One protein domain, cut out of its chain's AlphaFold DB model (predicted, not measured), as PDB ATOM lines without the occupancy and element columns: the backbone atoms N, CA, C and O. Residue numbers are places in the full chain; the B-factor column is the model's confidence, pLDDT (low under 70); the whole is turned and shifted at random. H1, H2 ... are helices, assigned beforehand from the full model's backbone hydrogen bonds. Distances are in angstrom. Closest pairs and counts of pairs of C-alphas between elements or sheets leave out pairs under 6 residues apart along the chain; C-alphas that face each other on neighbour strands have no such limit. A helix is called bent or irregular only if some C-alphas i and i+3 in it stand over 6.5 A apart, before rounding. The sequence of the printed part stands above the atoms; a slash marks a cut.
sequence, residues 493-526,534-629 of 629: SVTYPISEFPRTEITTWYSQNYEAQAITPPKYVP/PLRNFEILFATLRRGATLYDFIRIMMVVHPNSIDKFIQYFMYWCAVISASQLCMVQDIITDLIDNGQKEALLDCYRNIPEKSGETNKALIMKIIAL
ATOM      1  N   SER A 493     154.120 124.382 135.193       58.66
ATOM      2  CA  SER A 493     155.246 125.047 134.524       58.66
ATOM      3  C   SER A 493     155.091 125.214 133.005       58.66
ATOM      4  O   SER A 493     156.029 125.681 132.358       58.66
ATOM      5  N   VAL A 494     153.969 124.793 132.403       66.62
ATOM      6  CA  VAL A 494     153.813 124.719 130.937       66.62
ATOM      7  C   VAL A 494     152.820 125.759 130.416       66.62
ATOM      8  O   VAL A 494     151.639 125.747 130.756       66.62
ATOM      9  N   THR A 495     153.297 126.641 129.536       76.06
ATOM     10  CA  THR A 495     152.478 127.611 128.795       76.06
ATOM     11  C   THR A 495     152.086 127.035 127.433       76.06
ATOM     12  O   THR A 495     152.946 126.565 126.691       76.06
ATOM     13  N   TYR A 496     150.800 127.106 127.079       81.56
ATOM     14  CA  TYR A 496     150.262 126.519 125.846       81.56
ATOM     15  C   TYR A 496     149.891 127.600 124.824       81.56
ATOM     16  O   TYR A 496     149.050 128.442 125.139       81.56
ATOM     17  N   PRO A 497     150.441 127.598 123.597       84.81
ATOM     18  CA  PRO A 497     150.017 128.525 122.549       84.81
ATOM     19  C   PRO A 497     148.532 128.351 122.196       84.81
ATOM     20  O   PRO A 497     148.050 127.231 122.032       84.81
ATOM     21  N   ILE A 498     147.795 129.451 122.010       83.44
ATOM     22  CA  ILE A 498     146.351 129.394 121.703       83.44
ATOM     23  C   ILE A 498     146.085 128.725 120.351       83.44
ATOM     24  O   ILE A 498     145.074 128.048 120.185       83.44
ATOM     25  N   SER A 499     147.016 128.838 119.401       81.81
ATOM     26  CA  SER A 499     146.937 128.155 118.103       81.81
ATOM     27  C   SER A 499     146.827 126.633 118.212       81.81
ATOM     28  O   SER A 499     146.484 125.977 117.232       81.81
ATOM     29  N   GLU A 500     147.163 126.075 119.372       82.19
ATOM     30  CA  GLU A 500     147.115 124.647 119.636       82.19
ATOM     31  C   GLU A 500     145.787 124.177 120.262       82.19
ATOM     32  O   GLU A 500     145.594 122.974 120.455       82.19
ATOM     33  N   PHE A 501     144.871 125.096 120.577       82.12
ATOM     34  CA  PHE A 501     143.520 124.776 121.035       82.12
ATOM     35  C   PHE A 501     142.535 124.723 119.853       82.12
ATOM     36  O   PHE A 501     142.771 125.367 118.822       82.12
ATOM     37  N   PRO A 502     141.412 123.989 119.980       80.69
ATOM     38  CA  PRO A 502     140.352 124.002 118.979       80.69
ATOM     39  C   PRO A 502     139.884 125.427 118.668       80.69
ATOM     40  O   PRO A 502     139.776 126.275 119.555       80.69
ATOM     41  N   ARG A 503     139.584 125.704 117.395       82.06
ATOM     42  CA  ARG A 503     139.065 127.011 116.963       82.06
ATOM     43  C   ARG A 503     137.564 127.092 117.225       82.06
ATOM     44  O   ARG A 503     136.762 126.914 116.316       82.06
ATOM     45  N   THR A 504     137.207 127.346 118.475       83.62
ATOM     46  CA  THR A 504     135.834 127.587 118.915       83.62
ATOM     47  C   THR A 504     135.594 129.078 119.116       83.62
ATOM     48  O   THR A 504     136.505 129.912 119.050       83.62
ATOM     49  N   GLU A 505     134.345 129.431 119.401       81.12
ATOM     50  CA  GLU A 505     134.002 130.780 119.839       81.12
ATOM     51  C   GLU A 505     134.725 131.180 121.130       81.12
ATOM     52  O   GLU A 505     135.086 132.345 121.274       81.12
ATOM     53  N   ILE A 506     135.019 130.226 122.021       82.50
ATOM     54  CA  ILE A 506     135.755 130.471 123.269       82.50
ATOM     55  C   ILE A 506     137.191 130.919 122.966       82.50
ATOM     56  O   ILE A 506     137.621 131.965 123.449       82.50
ATOM     57  N   THR A 507     137.931 130.183 122.128       84.88
ATOM     58  CA  THR A 507     139.329 130.523 121.796       84.88
ATOM     59  C   THR A 507     139.436 131.753 120.902       84.88
ATOM     60  O   THR A 507     140.367 132.549 121.054       84.88
ATOM     61  N   THR A 508     138.454 131.961 120.020       82.06
ATOM     62  CA  THR A 508     138.340 133.178 119.204       82.06
ATOM     63  C   THR A 508     138.107 134.402 120.086       82.06
ATOM     64  O   THR A 508     138.844 135.383 119.978       82.06
ATOM     65  N   TRP A 509     137.140 134.330 121.005       83.38
ATOM     66  CA  TRP A 509     136.838 135.413 121.938       83.38
ATOM     67  C   TRP A 509     138.015 135.697 122.874       83.38
ATOM     68  O   TRP A 509     138.377 136.861 123.049       83.38
ATOM     69  N   TYR A 510     138.663 134.661 123.416       81.31
ATOM     70  CA  TYR A 510     139.813 134.818 124.308       81.31
ATOM     71  C   TYR A 510     140.997 135.507 123.612       81.31
ATOM     72  O   TYR A 510     141.530 136.485 124.133       81.31
ATOM     73  N   SER A 511     141.355 135.064 122.400       81.94
ATOM     74  CA  SER A 511     142.449 135.665 121.615       81.94
ATOM     75  C   SER A 511     142.188 137.137 121.285       81.94
ATOM     76  O   SER A 511     143.108 137.950 121.304       81.94
ATOM     77  N   GLN A 512     140.935 137.483 120.978       79.06
ATOM     78  CA  GLN A 512     140.544 138.840 120.589       79.06
ATOM     79  C   GLN A 512     140.440 139.798 121.780       79.06
ATOM     80  O   GLN A 512     140.831 140.952 121.651       79.06
ATOM     81  N   ASN A 513     139.917 139.347 122.926       76.88
ATOM     82  CA  ASN A 513     139.663 140.225 124.075       76.88
ATOM     83  C   ASN A 513     140.875 140.402 124.994       76.88
ATOM     84  O   ASN A 513     140.982 141.435 125.648       76.88
ATOM     85  N   TYR A 514     141.776 139.419 125.057       72.50
ATOM     86  CA  TYR A 514     142.957 139.489 125.925       72.50
ATOM     87  C   TYR A 514     144.256 139.777 125.172       72.50
ATOM     88  O   TYR A 514     145.304 139.843 125.810       72.50
ATOM     89  N   GLU A 515     144.210 139.889 123.836       72.44
ATOM     90  CA  GLU A 515     145.397 139.960 122.959       72.44
ATOM     91  C   GLU A 515     146.441 138.867 123.278       72.44
ATOM     92  O   GLU A 515     147.635 138.990 122.997       72.44
ATOM     93  N   ALA A 516     145.991 137.774 123.896       72.94
ATOM     94  CA  ALA A 516     146.841 136.698 124.357       72.94
ATOM     95  C   ALA A 516     147.201 135.798 123.174       72.94
ATOM     96  O   ALA A 516     146.384 135.564 122.285       72.94
ATOM     97  N   GLN A 517     148.425 135.265 123.178       77.25
ATOM     98  CA  GLN A 517     148.878 134.246 122.219       77.25
ATOM     99  C   GLN A 517     149.058 132.871 122.869       77.25
ATOM    100  O   GLN A 517     149.265 131.878 122.172       77.25
ATOM    101  N   ALA A 518     148.968 132.800 124.197       79.75
ATOM    102  CA  ALA A 518     149.145 131.582 124.964       79.75
ATOM    103  C   ALA A 518     148.339 131.613 126.268       79.75
ATOM    104  O   ALA A 518     147.983 132.679 126.768       79.75
ATOM    105  N   ILE A 519     148.084 130.430 126.819       75.56
ATOM    106  CA  ILE A 519     147.364 130.203 128.067       75.56
ATOM    107  C   ILE A 519     148.348 129.656 129.099       75.56
ATOM    108  O   ILE A 519     149.057 128.684 128.834       75.56
ATOM    109  N   THR A 520     148.380 130.277 130.277       69.88
ATOM    110  CA  THR A 520     149.159 129.801 131.428       69.88
ATOM    111  C   THR A 520     148.190 129.311 132.508       69.88
ATOM    112  O   THR A 520     147.253 130.049 132.822       69.88
ATOM    113  N   PRO A 521     148.355 128.087 133.043       63.22
ATOM    114  CA  PRO A 521     147.515 127.585 134.129       63.22
ATOM    115  C   PRO A 521     147.675 128.413 135.425       63.22
ATOM    116  O   PRO A 521     148.631 129.186 135.551       63.22
ATOM    117  N   PRO A 522     146.735 128.295 136.385       58.31
ATOM    118  CA  PRO A 522     146.826 128.962 137.687       58.31
ATOM    119  C   PRO A 522     148.101 128.578 138.450       58.31
ATOM    120  O   PRO A 522     148.684 127.525 138.209       58.31
ATOM    121  N   LYS A 523     148.533 129.441 139.379       59.22
ATOM    122  CA  LYS A 523     149.698 129.180 140.239       59.22
ATOM    123  C   LYS A 523     149.339 128.281 141.423       59.22
ATOM    124  O   LYS A 523     148.296 128.505 142.032       59.22
ATOM    125  N   TYR A 524     150.292 127.415 141.770       61.97
ATOM    126  CA  TYR A 524     150.470 126.627 142.989       61.97
ATOM    127  C   TYR A 524     149.398 126.789 144.053       61.97
ATOM    128  O   TYR A 524     149.299 127.831 144.714       61.97
ATOM    129  N   VAL A 525     148.675 125.700 144.295       68.94
ATOM    130  CA  VAL A 525     147.791 125.594 145.449       68.94
ATOM    131  C   VAL A 525     148.334 124.572 146.432       68.94
ATOM    132  O   VAL A 525     148.532 123.429 146.034       68.94
ATOM    133  N   PRO A 526     148.492 124.934 147.715       77.00
ATOM    134  CA  PRO A 526     148.887 123.990 148.751       77.00
ATOM    135  C   PRO A 526     147.986 122.749 148.796       77.00
ATOM    136  O   PRO A 526     146.756 122.873 148.846       77.00
ATOM    137  N   PRO A 534     137.890 120.493 148.669       55.06
ATOM    138  CA  PRO A 534     138.014 120.229 147.226       55.06
ATOM    139  C   PRO A 534     136.820 120.760 146.414       55.06
ATOM    140  O   PRO A 534     136.958 121.109 145.246       55.06
ATOM    141  N   LEU A 535     135.655 120.871 147.061       52.56
ATOM    142  CA  LEU A 535     134.405 121.356 146.481       52.56
ATOM    143  C   LEU A 535     134.151 122.861 146.665       52.56
ATOM    144  O   LEU A 535     133.243 123.401 146.047       52.56
ATOM    145  N   ARG A 536     134.868 123.556 147.555       52.44
ATOM    146  CA  ARG A 536     134.793 125.033 147.630       52.44
ATOM    147  C   ARG A 536     135.871 125.678 146.781       52.44
ATOM    148  O   ARG A 536     135.687 126.777 146.278       52.44
ATOM    149  N   ASN A 537     136.949 124.937 146.555       55.62
ATOM    150  CA  ASN A 537     138.077 125.316 145.728       55.62
ATOM    151  C   ASN A 537     138.060 124.575 144.379       55.62
ATOM    152  O   ASN A 537     139.101 124.137 143.894       55.62
ATOM    153  N   PHE A 538     136.889 124.428 143.750       57.94
ATOM    154  CA  PHE A 538     136.774 123.765 142.442       57.94
ATOM    155  C   PHE A 538     137.665 124.416 141.373       57.94
ATOM    156  O   PHE A 538     138.238 123.716 140.548       57.94
ATOM    157  N   GLU A 539     137.870 125.736 141.410       54.31
ATOM    158  CA  GLU A 539     138.817 126.425 140.515       54.31
ATOM    159  C   GLU A 539     140.230 125.824 140.561       54.31
ATOM    160  O   GLU A 539     140.927 125.792 139.546       54.31
ATOM    161  N   ILE A 540     140.623 125.302 141.722       57.22
ATOM    162  CA  ILE A 540     141.914 124.669 141.979       57.22
ATOM    163  C   ILE A 540     141.905 123.223 141.476       57.22
ATOM    164  O   ILE A 540     142.847 122.786 140.821       57.22
ATOM    165  N   LEU A 541     140.827 122.487 141.738       60.22
ATOM    166  CA  LEU A 541     140.624 121.130 141.228       60.22
ATOM    167  C   LEU A 541     140.645 121.067 139.698       60.22
ATOM    168  O   LEU A 541     141.050 120.066 139.130       60.22
ATOM    169  N   PHE A 542     140.247 122.137 139.021       61.50
ATOM    170  CA  PHE A 542     140.317 122.229 137.567       61.50
ATOM    171  C   PHE A 542     141.568 122.948 137.055       61.50
ATOM    172  O   PHE A 542     141.909 122.794 135.884       61.50
ATOM    173  N   ALA A 543     142.309 123.659 137.914       57.31
ATOM    174  CA  ALA A 543     143.689 124.059 137.619       57.31
ATOM    175  C   ALA A 543     144.577 122.835 137.336       57.31
ATOM    176  O   ALA A 543     145.593 122.948 136.654       57.31
ATOM    177  N   THR A 544     144.158 121.655 137.809       58.44
ATOM    178  CA  THR A 544     144.804 120.375 137.519       58.44
ATOM    179  C   THR A 544     144.506 119.816 136.132       58.44
ATOM    180  O   THR A 544     145.138 118.838 135.733       58.44
ATOM    181  N   LEU A 545     143.542 120.377 135.392       65.75
ATOM    182  CA  LEU A 545     143.255 119.936 134.034       65.75
ATOM    183  C   LEU A 545     144.260 120.536 133.053       65.75
ATOM    184  O   LEU A 545     144.430 121.747 132.936       65.75
ATOM    185  N   ARG A 546     144.927 119.647 132.318       66.69
ATOM    186  CA  ARG A 546     145.875 119.992 131.256       66.69
ATOM    187  C   ARG A 546     145.158 120.339 129.950       66.69
ATOM    188  O   ARG A 546     143.983 120.034 129.768       66.69
ATOM    189  N   ARG A 547     145.906 120.889 128.988       70.38
ATOM    190  CA  ARG A 547     145.453 121.002 127.593       70.38
ATOM    191  C   ARG A 547     144.974 119.636 127.072       70.38
ATOM    192  O   ARG A 547     145.687 118.643 127.228       70.38
ATOM    193  N   GLY A 548     143.813 119.613 126.416       66.44
ATOM    194  CA  GLY A 548     143.212 118.386 125.886       66.44
ATOM    195  C   GLY A 548     142.653 117.477 126.980       66.44
ATOM    196  O   GLY A 548     142.690 116.256 126.835       66.44
ATOM    197  N   ALA A 549     142.216 118.059 128.102       75.12
ATOM    198  CA  ALA A 549     141.465 117.331 129.111       75.12
ATOM    199  C   ALA A 549     140.232 116.702 128.463       75.12
ATOM    200  O   ALA A 549     139.477 117.366 127.759       75.12
ATOM    201  N   THR A 550     140.055 115.411 128.701       72.94
ATOM    202  CA  THR A 550     138.966 114.630 128.114       72.94
ATOM    203  C   THR A 550     137.827 114.471 129.108       72.94
ATOM    204  O   THR A 550     138.013 114.623 130.322       72.94
ATOM    205  N   LEU A 551     136.654 114.055 128.626       72.62
ATOM    206  CA  LEU A 551     135.564 113.627 129.508       72.62
ATOM    207  C   LEU A 551     136.011 112.553 130.523       72.62
ATOM    208  O   LEU A 551     135.518 112.519 131.648       72.62
ATOM    209  N   TYR A 552     136.994 111.716 130.175       73.19
ATOM    210  CA  TYR A 552     137.576 110.732 131.093       73.19
ATOM    211  C   TYR A 552     138.276 111.384 132.292       73.19
ATOM    212  O   TYR A 552     138.070 110.965 133.432       73.19
ATOM    213  N   ASP A 553     139.089 112.413 132.044       71.00
ATOM    214  CA  ASP A 553     139.797 113.145 133.099       71.00
ATOM    215  C   ASP A 553     138.796 113.846 134.023       71.00
ATOM    216  O   ASP A 553     138.932 113.813 135.247       71.00
ATOM    217  N   PHE A 554     137.734 114.395 133.431       72.94
ATOM    218  CA  PHE A 554     136.668 115.054 134.166       72.94
ATOM    219  C   PHE A 554     135.859 114.084 135.046       72.94
ATOM    220  O   PHE A 554     135.652 114.347 136.233       72.94
ATOM    221  N   ILE A 555     135.469 112.920 134.518       70.06
ATOM    222  CA  ILE A 555     134.778 111.882 135.300       70.06
ATOM    223  C   ILE A 555     135.679 111.358 136.421       70.06
ATOM    224  O   ILE A 555     135.212 111.201 137.543       70.06
ATOM    225  N   ARG A 556     136.976 111.135 136.167       69.69
ATOM    226  CA  ARG A 556     137.936 110.698 137.198       69.69
ATOM    227  C   ARG A 556     137.977 111.676 138.373       69.69
ATOM    228  O   ARG A 556     137.927 111.240 139.520       69.69
ATOM    229  N   ILE A 557     138.052 112.974 138.094       70.19
ATOM    230  CA  ILE A 557     138.026 114.027 139.117       70.19
ATOM    231  C   ILE A 557     136.719 113.978 139.908       70.19
ATOM    232  O   ILE A 557     136.717 114.000 141.136       70.19
ATOM    233  N   MET A 558     135.596 113.848 139.212       68.62
ATOM    234  CA  MET A 558     134.292 113.933 139.852       68.62
ATOM    235  C   MET A 558     133.859 112.657 140.566       68.62
ATOM    236  O   MET A 558     133.131 112.742 141.544       68.62
ATOM    237  N   MET A 559     134.354 111.486 140.171       64.12
ATOM    238  CA  MET A 559     134.181 110.254 140.944       64.12
ATOM    239  C   MET A 559     134.896 110.329 142.295       64.12
ATOM    240  O   MET A 559     134.419 109.775 143.280       64.12
ATOM    241  N   VAL A 560     136.026 111.034 142.352       63.03
ATOM    242  CA  VAL A 560     136.765 111.266 143.598       63.03
ATOM    243  C   VAL A 560     136.040 112.280 144.493       63.03
ATOM    244  O   VAL A 560     136.132 112.210 145.713       63.03
ATOM    245  N   VAL A 561     135.302 113.209 143.893       62.03
ATOM    246  CA  VAL A 561     134.771 114.397 144.569       62.03
ATOM    247  C   VAL A 561     133.281 114.276 144.909       62.03
ATOM    248  O   VAL A 561     132.836 114.774 145.942       62.03
ATOM    249  N   HIS A 562     132.503 113.598 144.065       61.50
ATOM    250  CA  HIS A 562     131.068 113.400 144.238       61.50
ATOM    251  C   HIS A 562     130.554 112.152 143.469       61.50
ATOM    252  O   HIS A 562     129.827 112.284 142.480       61.50
ATOM    253  N   PRO A 563     130.856 110.920 143.928       55.12
ATOM    254  CA  PRO A 563     130.628 109.684 143.163       55.12
ATOM    255  C   PRO A 563     129.159 109.355 142.842       55.12
ATOM    256  O   PRO A 563     128.899 108.499 142.002       55.12
ATOM    257  N   ASN A 564     128.180 110.028 143.452       53.88
ATOM    258  CA  ASN A 564     126.821 109.486 143.573       53.88
ATOM    259  C   ASN A 564     125.749 110.079 142.632       53.88
ATOM    260  O   ASN A 564     124.580 109.734 142.798       53.88
ATOM    261  N   SER A 565     126.067 110.974 141.684       60.88
ATOM    262  CA  SER A 565     125.046 111.496 140.748       60.88
ATOM    263  C   SER A 565     125.626 112.148 139.484       60.88
ATOM    264  O   SER A 565     126.342 113.145 139.569       60.88
ATOM    265  N   ILE A 566     125.227 111.627 138.315       61.16
ATOM    266  CA  ILE A 566     125.562 112.166 136.982       61.16
ATOM    267  C   ILE A 566     124.893 113.521 136.732       61.16
ATOM    268  O   ILE A 566     125.532 114.441 136.231       61.16
ATOM    269  N   ASP A 567     123.623 113.671 137.108       63.19
ATOM    270  CA  ASP A 567     122.898 114.924 136.877       63.19
ATOM    271  C   ASP A 567     123.515 116.065 137.689       63.19
ATOM    272  O   ASP A 567     123.744 117.153 137.164       63.19
ATOM    273  N   LYS A 568     123.904 115.790 138.944       64.25
ATOM    274  CA  LYS A 568     124.669 116.751 139.748       64.25
ATOM    275  C   LYS A 568     126.047 117.014 139.151       64.25
ATOM    276  O   LYS A 568     126.500 118.149 139.154       64.25
ATOM    277  N   PHE A 569     126.699 115.996 138.593       71.06
ATOM    278  CA  PHE A 569     127.982 116.138 137.907       71.06
ATOM    279  C   PHE A 569     127.914 117.107 136.715       71.06
ATOM    280  O   PHE A 569     128.728 118.030 136.641       71.06
ATOM    281  N   ILE A 570     126.923 116.957 135.831       73.19
ATOM    282  CA  ILE A 570     126.717 117.857 134.683       73.19
ATOM    283  C   ILE A 570     126.318 119.255 135.166       73.19
ATOM    284  O   ILE A 570     126.819 120.259 134.654       73.19
ATOM    285  N   GLN A 571     125.474 119.333 136.194       73.06
ATOM    286  CA  GLN A 571     125.066 120.597 136.795       73.06
ATOM    287  C   GLN A 571     126.259 121.371 137.369       73.06
ATOM    288  O   GLN A 571     126.408 122.556 137.072       73.06
ATOM    289  N   TYR A 572     127.136 120.711 138.132       73.00
ATOM    290  CA  TYR A 572     128.350 121.311 138.688       73.00
ATOM    291  C   TYR A 572     129.309 121.775 137.606       73.00
ATOM    292  O   TYR A 572     129.815 122.893 137.682       73.00
ATOM    293  N   PHE A 573     129.512 120.955 136.575       78.75
ATOM    294  CA  PHE A 573     130.356 121.308 135.443       78.75
ATOM    295  C   PHE A 573     129.872 122.570 134.730       78.75
ATOM    296  O   PHE A 573     130.635 123.508 134.522       78.75
ATOM    297  N   MET A 574     128.585 122.605 134.382       80.69
ATOM    298  CA  MET A 574     127.992 123.707 133.631       80.69
ATOM    299  C   MET A 574     127.993 124.999 134.421       80.69
ATOM    300  O   MET A 574     128.324 126.065 133.901       80.69
ATOM    301  N   TYR A 575     127.647 124.880 135.694       76.50
ATOM    302  CA  TYR A 575     127.689 125.983 136.617       76.50
ATOM    303  C   TYR A 575     129.111 126.568 136.744       76.50
ATOM    304  O   TYR A 575     129.312 127.780 136.662       76.50
ATOM    305  N   TRP A 576     130.113 125.702 136.852       76.69
ATOM    306  CA  TRP A 576     131.517 126.076 136.953       76.69
ATOM    307  C   TRP A 576     132.058 126.738 135.680       76.69
ATOM    308  O   TRP A 576     132.669 127.805 135.755       76.69
ATOM    309  N   CYS A 577     131.763 126.177 134.504       79.25
ATOM    310  CA  CYS A 577     132.120 126.780 133.219       79.25
ATOM    311  C   CYS A 577     131.615 128.232 133.108       79.25
ATOM    312  O   CYS A 577     132.266 129.067 132.480       79.25
ATOM    313  N   ALA A 578     130.491 128.564 133.756       77.06
ATOM    314  CA  ALA A 578     129.978 129.928 133.791       77.06
ATOM    315  C   ALA A 578     130.781 130.886 134.689       77.06
ATOM    316  O   ALA A 578     130.735 132.085 134.432       77.06
ATOM    317  N   VAL A 579     131.528 130.414 135.693       70.75
ATOM    318  CA  VAL A 579     132.214 131.283 136.675       70.75
ATOM    319  C   VAL A 579     133.741 131.280 136.618       70.75
ATOM    320  O   VAL A 579     134.359 132.165 137.200       70.75
ATOM    321  N   ILE A 580     134.361 130.361 135.877       73.12
ATOM    322  CA  ILE A 580     135.824 130.317 135.725       73.12
ATOM    323  C   ILE A 580     136.429 131.431 134.880       73.12
ATOM    324  O   ILE A 580     135.766 132.090 134.082       73.12
ATOM    325  N   SER A 581     137.750 131.592 134.984       73.31
ATOM    326  CA  SER A 581     138.487 132.441 134.049       73.31
ATOM    327  C   SER A 581     138.377 131.916 132.614       73.31
ATOM    328  O   SER A 581     138.341 130.711 132.357       73.31
ATOM    329  N   ALA A 582     138.401 132.827 131.646       76.81
ATOM    330  CA  ALA A 582     138.324 132.467 130.234       76.81
ATOM    331  C   ALA A 582     139.495 131.582 129.755       76.81
ATOM    332  O   ALA A 582     139.324 130.756 128.859       76.81
ATOM    333  N   SER A 583     140.670 131.702 130.383       76.38
ATOM    334  CA  SER A 583     141.814 130.811 130.160       76.38
ATOM    335  C   SER A 583     141.519 129.375 130.589       76.38
ATOM    336  O   SER A 583     141.827 128.446 129.848       76.38
ATOM    337  N   GLN A 584     140.892 129.186 131.753       77.19
ATOM    338  CA  GLN A 584     140.465 127.864 132.223       77.19
ATOM    339  C   GLN A 584     139.338 127.311 131.347       77.19
ATOM    340  O   GLN A 584     139.357 126.132 131.007       77.19
ATOM    341  N   LEU A 585     138.415 128.166 130.896       81.88
ATOM    342  CA  LEU A 585     137.343 127.774 129.984       81.88
ATOM    343  C   LEU A 585     137.888 127.243 128.641       81.88
ATOM    344  O   LEU A 585     137.382 126.256 128.113       81.88
ATOM    345  N   CYS A 586     138.976 127.825 128.122       81.31
ATOM    346  CA  CYS A 586     139.678 127.287 126.952       81.31
ATOM    347  C   CYS A 586     140.292 125.897 127.202       81.31
ATOM    348  O   CYS A 586     140.394 125.107 126.266       81.31
ATOM    349  N   MET A 587     140.716 125.581 128.430       79.56
ATOM    350  CA  MET A 587     141.329 124.284 128.752       79.56
ATOM    351  C   MET A 587     140.317 123.135 128.811       79.56
ATOM    352  O   MET A 587     140.701 121.989 128.594       79.56
ATOM    353  N   VAL A 588     139.040 123.436 129.060       82.00
ATOM    354  CA  VAL A 588     137.975 122.433 129.264       82.00
ATOM    355  C   VAL A 588     136.952 122.351 128.141       82.00
ATOM    356  O   VAL A 588     136.001 121.581 128.234       82.00
ATOM    357  N   GLN A 589     137.129 123.124 127.069       84.75
ATOM    358  CA  GLN A 589     136.186 123.142 125.947       84.75
ATOM    359  C   GLN A 589     136.000 121.760 125.294       84.75
ATOM    360  O   GLN A 589     134.889 121.437 124.887       84.75
ATOM    361  N   ASP A 590     137.047 120.927 125.274       84.69
ATOM    362  CA  ASP A 590     136.989 119.566 124.727       84.69
ATOM    363  C   ASP A 590     136.046 118.666 125.541       84.69
ATOM    364  O   ASP A 590     135.334 117.847 124.974       84.69
ATOM    365  N   ILE A 591     135.935 118.885 126.857       85.31
ATOM    366  CA  ILE A 591     134.983 118.162 127.716       85.31
ATOM    367  C   ILE A 591     133.537 118.527 127.352       85.31
ATOM    368  O   ILE A 591     132.664 117.660 127.358       85.31
ATOM    369  N   ILE A 592     133.269 119.798 127.023       85.19
ATOM    370  CA  ILE A 592     131.934 120.249 126.589       85.19
ATOM    371  C   ILE A 592     131.567 119.558 125.271       85.19
ATOM    372  O   ILE A 592     130.458 119.040 125.142       85.19
ATOM    373  N   THR A 593     132.499 119.518 124.316       83.44
ATOM    374  CA  THR A 593     132.309 118.830 123.033       83.44
ATOM    375  C   THR A 593     132.102 117.329 123.227       83.44
ATOM    376  O   THR A 593     131.115 116.791 122.730       83.44
ATOM    377  N   ASP A 594     132.938 116.673 124.037       83.62
ATOM    378  CA  ASP A 594     132.805 115.249 124.354       83.62
ATOM    379  C   ASP A 594     131.427 114.929 124.965       83.62
ATOM    380  O   ASP A 594     130.807 113.924 124.617       83.62
ATOM    381  N   LEU A 595     130.907 115.766 125.871       81.69
ATOM    382  CA  LEU A 595     129.581 115.567 126.473       81.69
ATOM    383  C   LEU A 595     128.448 115.671 125.438       81.69
ATOM    384  O   LEU A 595     127.491 114.893 125.499       81.69
ATOM    385  N   ILE A 596     128.554 116.593 124.479       83.44
ATOM    386  CA  ILE A 596     127.585 116.738 123.381       83.44
ATOM    387  C   ILE A 596     127.614 115.500 122.481       83.44
ATOM    388  O   ILE A 596     126.557 114.921 122.215       83.44
ATOM    389  N   ASP A 597     128.807 115.052 122.087       83.00
ATOM    390  CA  ASP A 597     128.999 113.875 121.230       83.00
ATOM    391  C   ASP A 597     128.492 112.582 121.896       83.00
ATOM    392  O   ASP A 597     128.037 111.658 121.219       83.00
ATOM    393  N   ASN A 598     128.485 112.537 123.234       77.44
ATOM    394  CA  ASN A 598     127.915 111.448 124.035       77.44
ATOM    395  C   ASN A 598     126.418 111.639 124.377       77.44
ATOM    396  O   ASN A 598     125.883 110.958 125.255       77.44
ATOM    397  N   GLY A 599     125.717 112.546 123.689       78.75
ATOM    398  CA  GLY A 599     124.262 112.696 123.776       78.75
ATOM    399  C   GLY A 599     123.748 113.463 124.998       78.75
ATOM    400  O   GLY A 599     122.548 113.437 125.257       78.75
ATOM    401  N   GLN A 600     124.608 114.173 125.737       81.25
ATOM    402  CA  GLN A 600     124.221 114.940 126.935       81.25
ATOM    403  C   GLN A 600     123.796 116.388 126.632       81.25
ATOM    404  O   GLN A 600     123.661 117.202 127.544       81.25
ATOM    405  N   LYS A 601     123.562 116.731 125.357       83.69
ATOM    406  CA  LYS A 601     123.228 118.096 124.908       83.69
ATOM    407  C   LYS A 601     122.038 118.707 125.659       83.69
ATOM    408  O   LYS A 601     122.141 119.834 126.133       83.69
ATOM    409  N   GLU A 602     120.942 117.967 125.819       79.81
ATOM    410  CA  GLU A 602     119.751 118.457 126.537       79.81
ATOM    411  C   GLU A 602     120.022 118.665 128.035       79.81
ATOM    412  O   GLU A 602     119.647 119.696 128.589       79.81
ATOM    413  N   ALA A 603     120.768 117.759 128.676       78.81
ATOM    414  CA  ALA A 603     121.149 117.902 130.081       78.81
ATOM    415  C   ALA A 603     122.031 119.144 130.313       78.81
ATOM    416  O   ALA A 603     121.843 119.867 131.294       78.81
ATOM    417  N   LEU A 604     122.951 119.443 129.386       81.69
ATOM    418  CA  LEU A 604     123.762 120.664 129.421       81.69
ATOM    419  C   LEU A 604     122.899 121.924 129.266       81.69
ATOM    420  O   LEU A 604     123.109 122.892 129.994       81.69
ATOM    421  N   LEU A 605     121.921 121.913 128.353       81.50
ATOM    422  CA  LEU A 605     120.995 123.032 128.139       81.50
ATOM    423  C   LEU A 605     120.111 123.293 129.360       81.50
ATOM    424  O   LEU A 605     119.912 124.447 129.746       81.50
ATOM    425  N   ASP A 606     119.599 122.237 129.980       79.50
ATOM    426  CA  ASP A 606     118.770 122.355 131.173       79.50
ATOM    427  C   ASP A 606     119.590 122.843 132.369       79.50
ATOM    428  O   ASP A 606     119.162 123.755 133.079       79.50
ATOM    429  N   CYS A 607     120.814 122.341 132.546       78.19
ATOM    430  CA  CYS A 607     121.726 122.856 133.567       78.19
ATOM    431  C   CYS A 607     122.096 124.322 133.309       78.19
ATOM    432  O   CYS A 607     122.076 125.120 134.243       78.19
ATOM    433  N   TYR A 608     122.363 124.700 132.055       77.81
ATOM    434  CA  TYR A 608     122.673 126.072 131.656       77.81
ATOM    435  C   TYR A 608     121.561 127.062 132.023       77.81
ATOM    436  O   TYR A 608     121.828 128.118 132.599       77.81
ATOM    437  N   ARG A 609     120.304 126.716 131.717       76.75
ATOM    438  CA  ARG A 609     119.126 127.553 132.018       76.75
ATOM    439  C   ARG A 609     118.951 127.803 133.514       76.75
ATOM    440  O   ARG A 609     118.369 128.811 133.899       76.75
ATOM    441  N   ASN A 610     119.475 126.902 134.338       69.19
ATOM    442  CA  ASN A 610     119.400 126.975 135.788       69.19
ATOM    443  C   ASN A 610     120.580 127.740 136.425       69.19
ATOM    444  O   ASN A 610     120.619 127.869 137.650       69.19
ATOM    445  N   ILE A 611     121.525 128.278 135.639       66.62
ATOM    446  CA  ILE A 611     122.644 129.074 136.167       66.62
ATOM    447  C   ILE A 611     122.172 130.515 136.474       66.62
ATOM    448  O   ILE A 611     121.767 131.221 135.545       66.62
ATOM    449  N   PRO A 612     122.293 131.015 137.723       65.31
ATOM    450  CA  PRO A 612     121.763 132.322 138.146       65.31
ATOM    451  C   PRO A 612     122.214 133.490 137.264       65.31
ATOM    452  O   PRO A 612     123.399 133.607 136.983       65.31
ATOM    453  N   GLU A 613     121.309 134.383 136.851       59.25
ATOM    454  CA  GLU A 613     121.574 135.436 135.843       59.25
ATOM    455  C   GLU A 613     122.822 136.299 136.121       59.25
ATOM    456  O   GLU A 613     123.508 136.677 135.180       59.25
ATOM    457  N   LYS A 614     123.199 136.514 137.388       55.66
ATOM    458  CA  LYS A 614     124.333 137.373 137.780       55.66
ATOM    459  C   LYS A 614     125.743 136.763 137.614       55.66
ATOM    460  O   LYS A 614     126.719 137.485 137.801       55.66
ATOM    461  N   SER A 615     125.892 135.473 137.299       52.12
ATOM    462  CA  SER A 615     127.212 134.824 137.140       52.12
ATOM    463  C   SER A 615     127.693 134.833 135.683       52.12
ATOM    464  O   SER A 615     127.024 134.279 134.814       52.12
ATOM    465  N   GLY A 616     128.863 135.435 135.426       57.94
ATOM    466  CA  GLY A 616     129.675 135.266 134.209       57.94
ATOM    467  C   GLY A 616     128.923 135.237 132.870       57.94
ATOM    468  O   GLY A 616     129.102 134.309 132.080       57.94
ATOM    469  N   GLU A 617     128.104 136.260 132.595       69.94
ATOM    470  CA  GLU A 617     127.263 136.368 131.386       69.94
ATOM    471  C   GLU A 617     128.030 136.115 130.077       69.94
ATOM    472  O   GLU A 617     127.504 135.512 129.140       69.94
ATOM    473  N   THR A 618     129.299 136.522 130.016       74.75
ATOM    474  CA  THR A 618     130.153 136.300 128.847       74.75
ATOM    475  C   THR A 618     130.506 134.828 128.650       74.75
ATOM    476  O   THR A 618     130.332 134.309 127.550       74.75
ATOM    477  N   ASN A 619     130.931 134.126 129.702       76.56
ATOM    478  CA  ASN A 619     131.227 132.695 129.623       76.56
ATOM    479  C   ASN A 619     129.977 131.900 129.263       76.56
ATOM    480  O   ASN A 619     130.021 131.028 128.400       76.56
ATOM    481  N   LYS A 620     128.838 132.259 129.862       76.75
ATOM    482  CA  LYS A 620     127.538 131.676 129.534       76.75
ATOM    483  C   LYS A 620     127.197 131.798 128.052       76.75
ATOM    484  O   LYS A 620     126.867 130.801 127.408       76.75
ATOM    485  N   ALA A 621     127.332 133.001 127.498       78.81
ATOM    486  CA  ALA A 621     127.090 133.241 126.083       78.81
ATOM    487  C   ALA A 621     128.031 132.413 125.193       78.81
ATOM    488  O   ALA A 621     127.588 131.873 124.184       78.81
ATOM    489  N   LEU A 622     129.305 132.272 125.566       79.12
ATOM    490  CA  LEU A 622     130.274 131.480 124.803       79.12
ATOM    491  C   LEU A 622     129.973 129.975 124.850       79.12
ATOM    492  O   LEU A 622     130.015 129.313 123.814       79.12
ATOM    493  N   ILE A 623     129.612 129.445 126.021       81.31
ATOM    494  CA  ILE A 623     129.235 128.035 126.201       81.31
ATOM    495  C   ILE A 623     127.999 127.699 125.365       81.31
ATOM    496  O   ILE A 623     127.991 126.693 124.658       81.31
ATOM    497  N   MET A 624     126.979 128.563 125.369       81.44
ATOM    498  CA  MET A 624     125.769 128.338 124.570       81.44
ATOM    499  C   MET A 624     126.034 128.242 123.083       81.44
ATOM    500  O   MET A 624     125.349 127.496 122.390       81.44
ATOM    501  N   LYS A 625     127.017 128.980 122.583       78.75
ATOM    502  CA  LYS A 625     127.368 128.922 121.170       78.75
ATOM    503  C   LYS A 625     128.111 127.643 120.806       78.75
ATOM    504  O   LYS A 625     127.956 127.188 119.684       78.75
ATOM    505  N   ILE A 626     128.830 127.020 121.745       78.00
ATOM    506  CA  ILE A 626     129.343 125.653 121.559       78.00
ATOM    507  C   ILE A 626     128.199 124.640 121.575       78.00
ATOM    508  O   ILE A 626     128.145 123.781 120.707       78.00
ATOM    509  N   ILE A 627     127.261 124.759 122.518       80.50
ATOM    510  CA  ILE A 627     126.127 123.828 122.632       80.50
ATOM    511  C   ILE A 627     125.162 123.948 121.436       80.50
ATOM    512  O   ILE A 627     124.507 122.974 121.077       80.50
ATOM    513  N   ALA A 628     125.045 125.130 120.822       75.31
ATOM    514  CA  ALA A 628     124.146 125.388 119.696       75.31
ATOM    515  C   ALA A 628     124.661 124.880 118.337       75.31
ATOM    516  O   ALA A 628     123.845 124.733 117.423       75.31
ATOM    517  N   LEU A 629     125.969 124.622 118.213       63.50
ATOM    518  CA  LEU A 629     126.555 123.889 117.084       63.50
ATOM    519  C   LEU A 629     126.116 122.414 117.122       63.50
ATOM    520  O   LEU A 629     126.078 121.821 116.022       63.50
TER     521      LEU A 629
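What this domain is: This is residues 493 to 526 and 534 to 629 of the 629 residues of the protein "RAB3GAP2_N domain-containing protein" of Trichomonas vaginalis (UniProt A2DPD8). A rounded ball of helices is built around one kinked helix, H5, in the core, with H1 and H7 side by side with it in a three-helix bundle. H6 folds back on H7, H4 crosses H6 and reaches H7 with its last residues, H3 starts at H5 and stands about perpendicular to it, and short H2 lies near H3, H4 and H5. Two stretches without a named element, residues 493 to 504 and 515 to 526, run before and after H1 and are joined by a short antiparallel pairing of residues 496 to 497 with 518 to 519. The printed part has 130 residues with seven named helices, H1 to H7 in chain order, and no named strand; the class is all helix. It is compact, with a radius of gyration of the C-alphas of 14.0 A and spans of 38 by 36 by 29 A.

How they stand to each other: Begin at H5, residues 582 to 597, which has a kink of 41 degrees near residue 589 and is irregular, with C-alphas 587 and 590 7.6 A apart. With residues 582 to 589 alone it touches H1, residues 505 to 514, at a shallow tilt of 5 degrees, opposite ways; the closest C-alphas, of Thr 507 and Cys 586, are 6.1 A apart. Look next at the hub, H7, residues 617 to 628: its closest C-alpha to H5 is that of Asn 619, 7.1 A from Ala 582, and the two touch at a shallow tilt of 27 degrees, the same way. H6, residues 601 to 609, touches H7 in a helical hairpin, closest at the C-alphas of Lys 601 and Ile 627, 6.8 A. H4, residues 566 to 579, touches H6 at a steep tilt of 54 degrees, with the C-alphas of Gln 571 and Cys 607 closest at 5.2 A. H3, residues 551 to 561, touches H5, about perpendicular at 75 degrees, closest at the C-alphas of Leu 551 and Ile 591, 4.9 A. H2, residues 538 to 543, is close to H5 but not clearly touching, at 7.3 A between the C-alphas of Ala 543 and Gln 584. Every O i to N i+4 pair is within hydrogen-bond range in H1, H2, H3, H6 and H7, against 9 of 10 in H4 and 10 of 12 in H5.

Where its parts are: Find C-alpha 582 at (138.324, 132.467, 130.234); from there H5 runs 22.7 A to C-alpha 597. H4, residues 566 to 579, measures 20.2 A. H1 begins at C-alpha 505, (134.002, 130.780, 119.839), and H7 ends at C-alpha 628, (124.146, 125.388, 119.696).

The domain as a whole: The C-alphas farthest apart, of Glu 515 and Asn 564, are 41.2 A apart. Residues 527 to 533 are not printed, in the link from H1 to H2, and C-alphas 526 and 534 are 11.6 A apart across this cut. Of the links printed whole, none is long. Mean pLDDT of the printed part is 72.8, with 43 residues under 70, among them residues 534 to 546, 558 to 568 and 610 to 617.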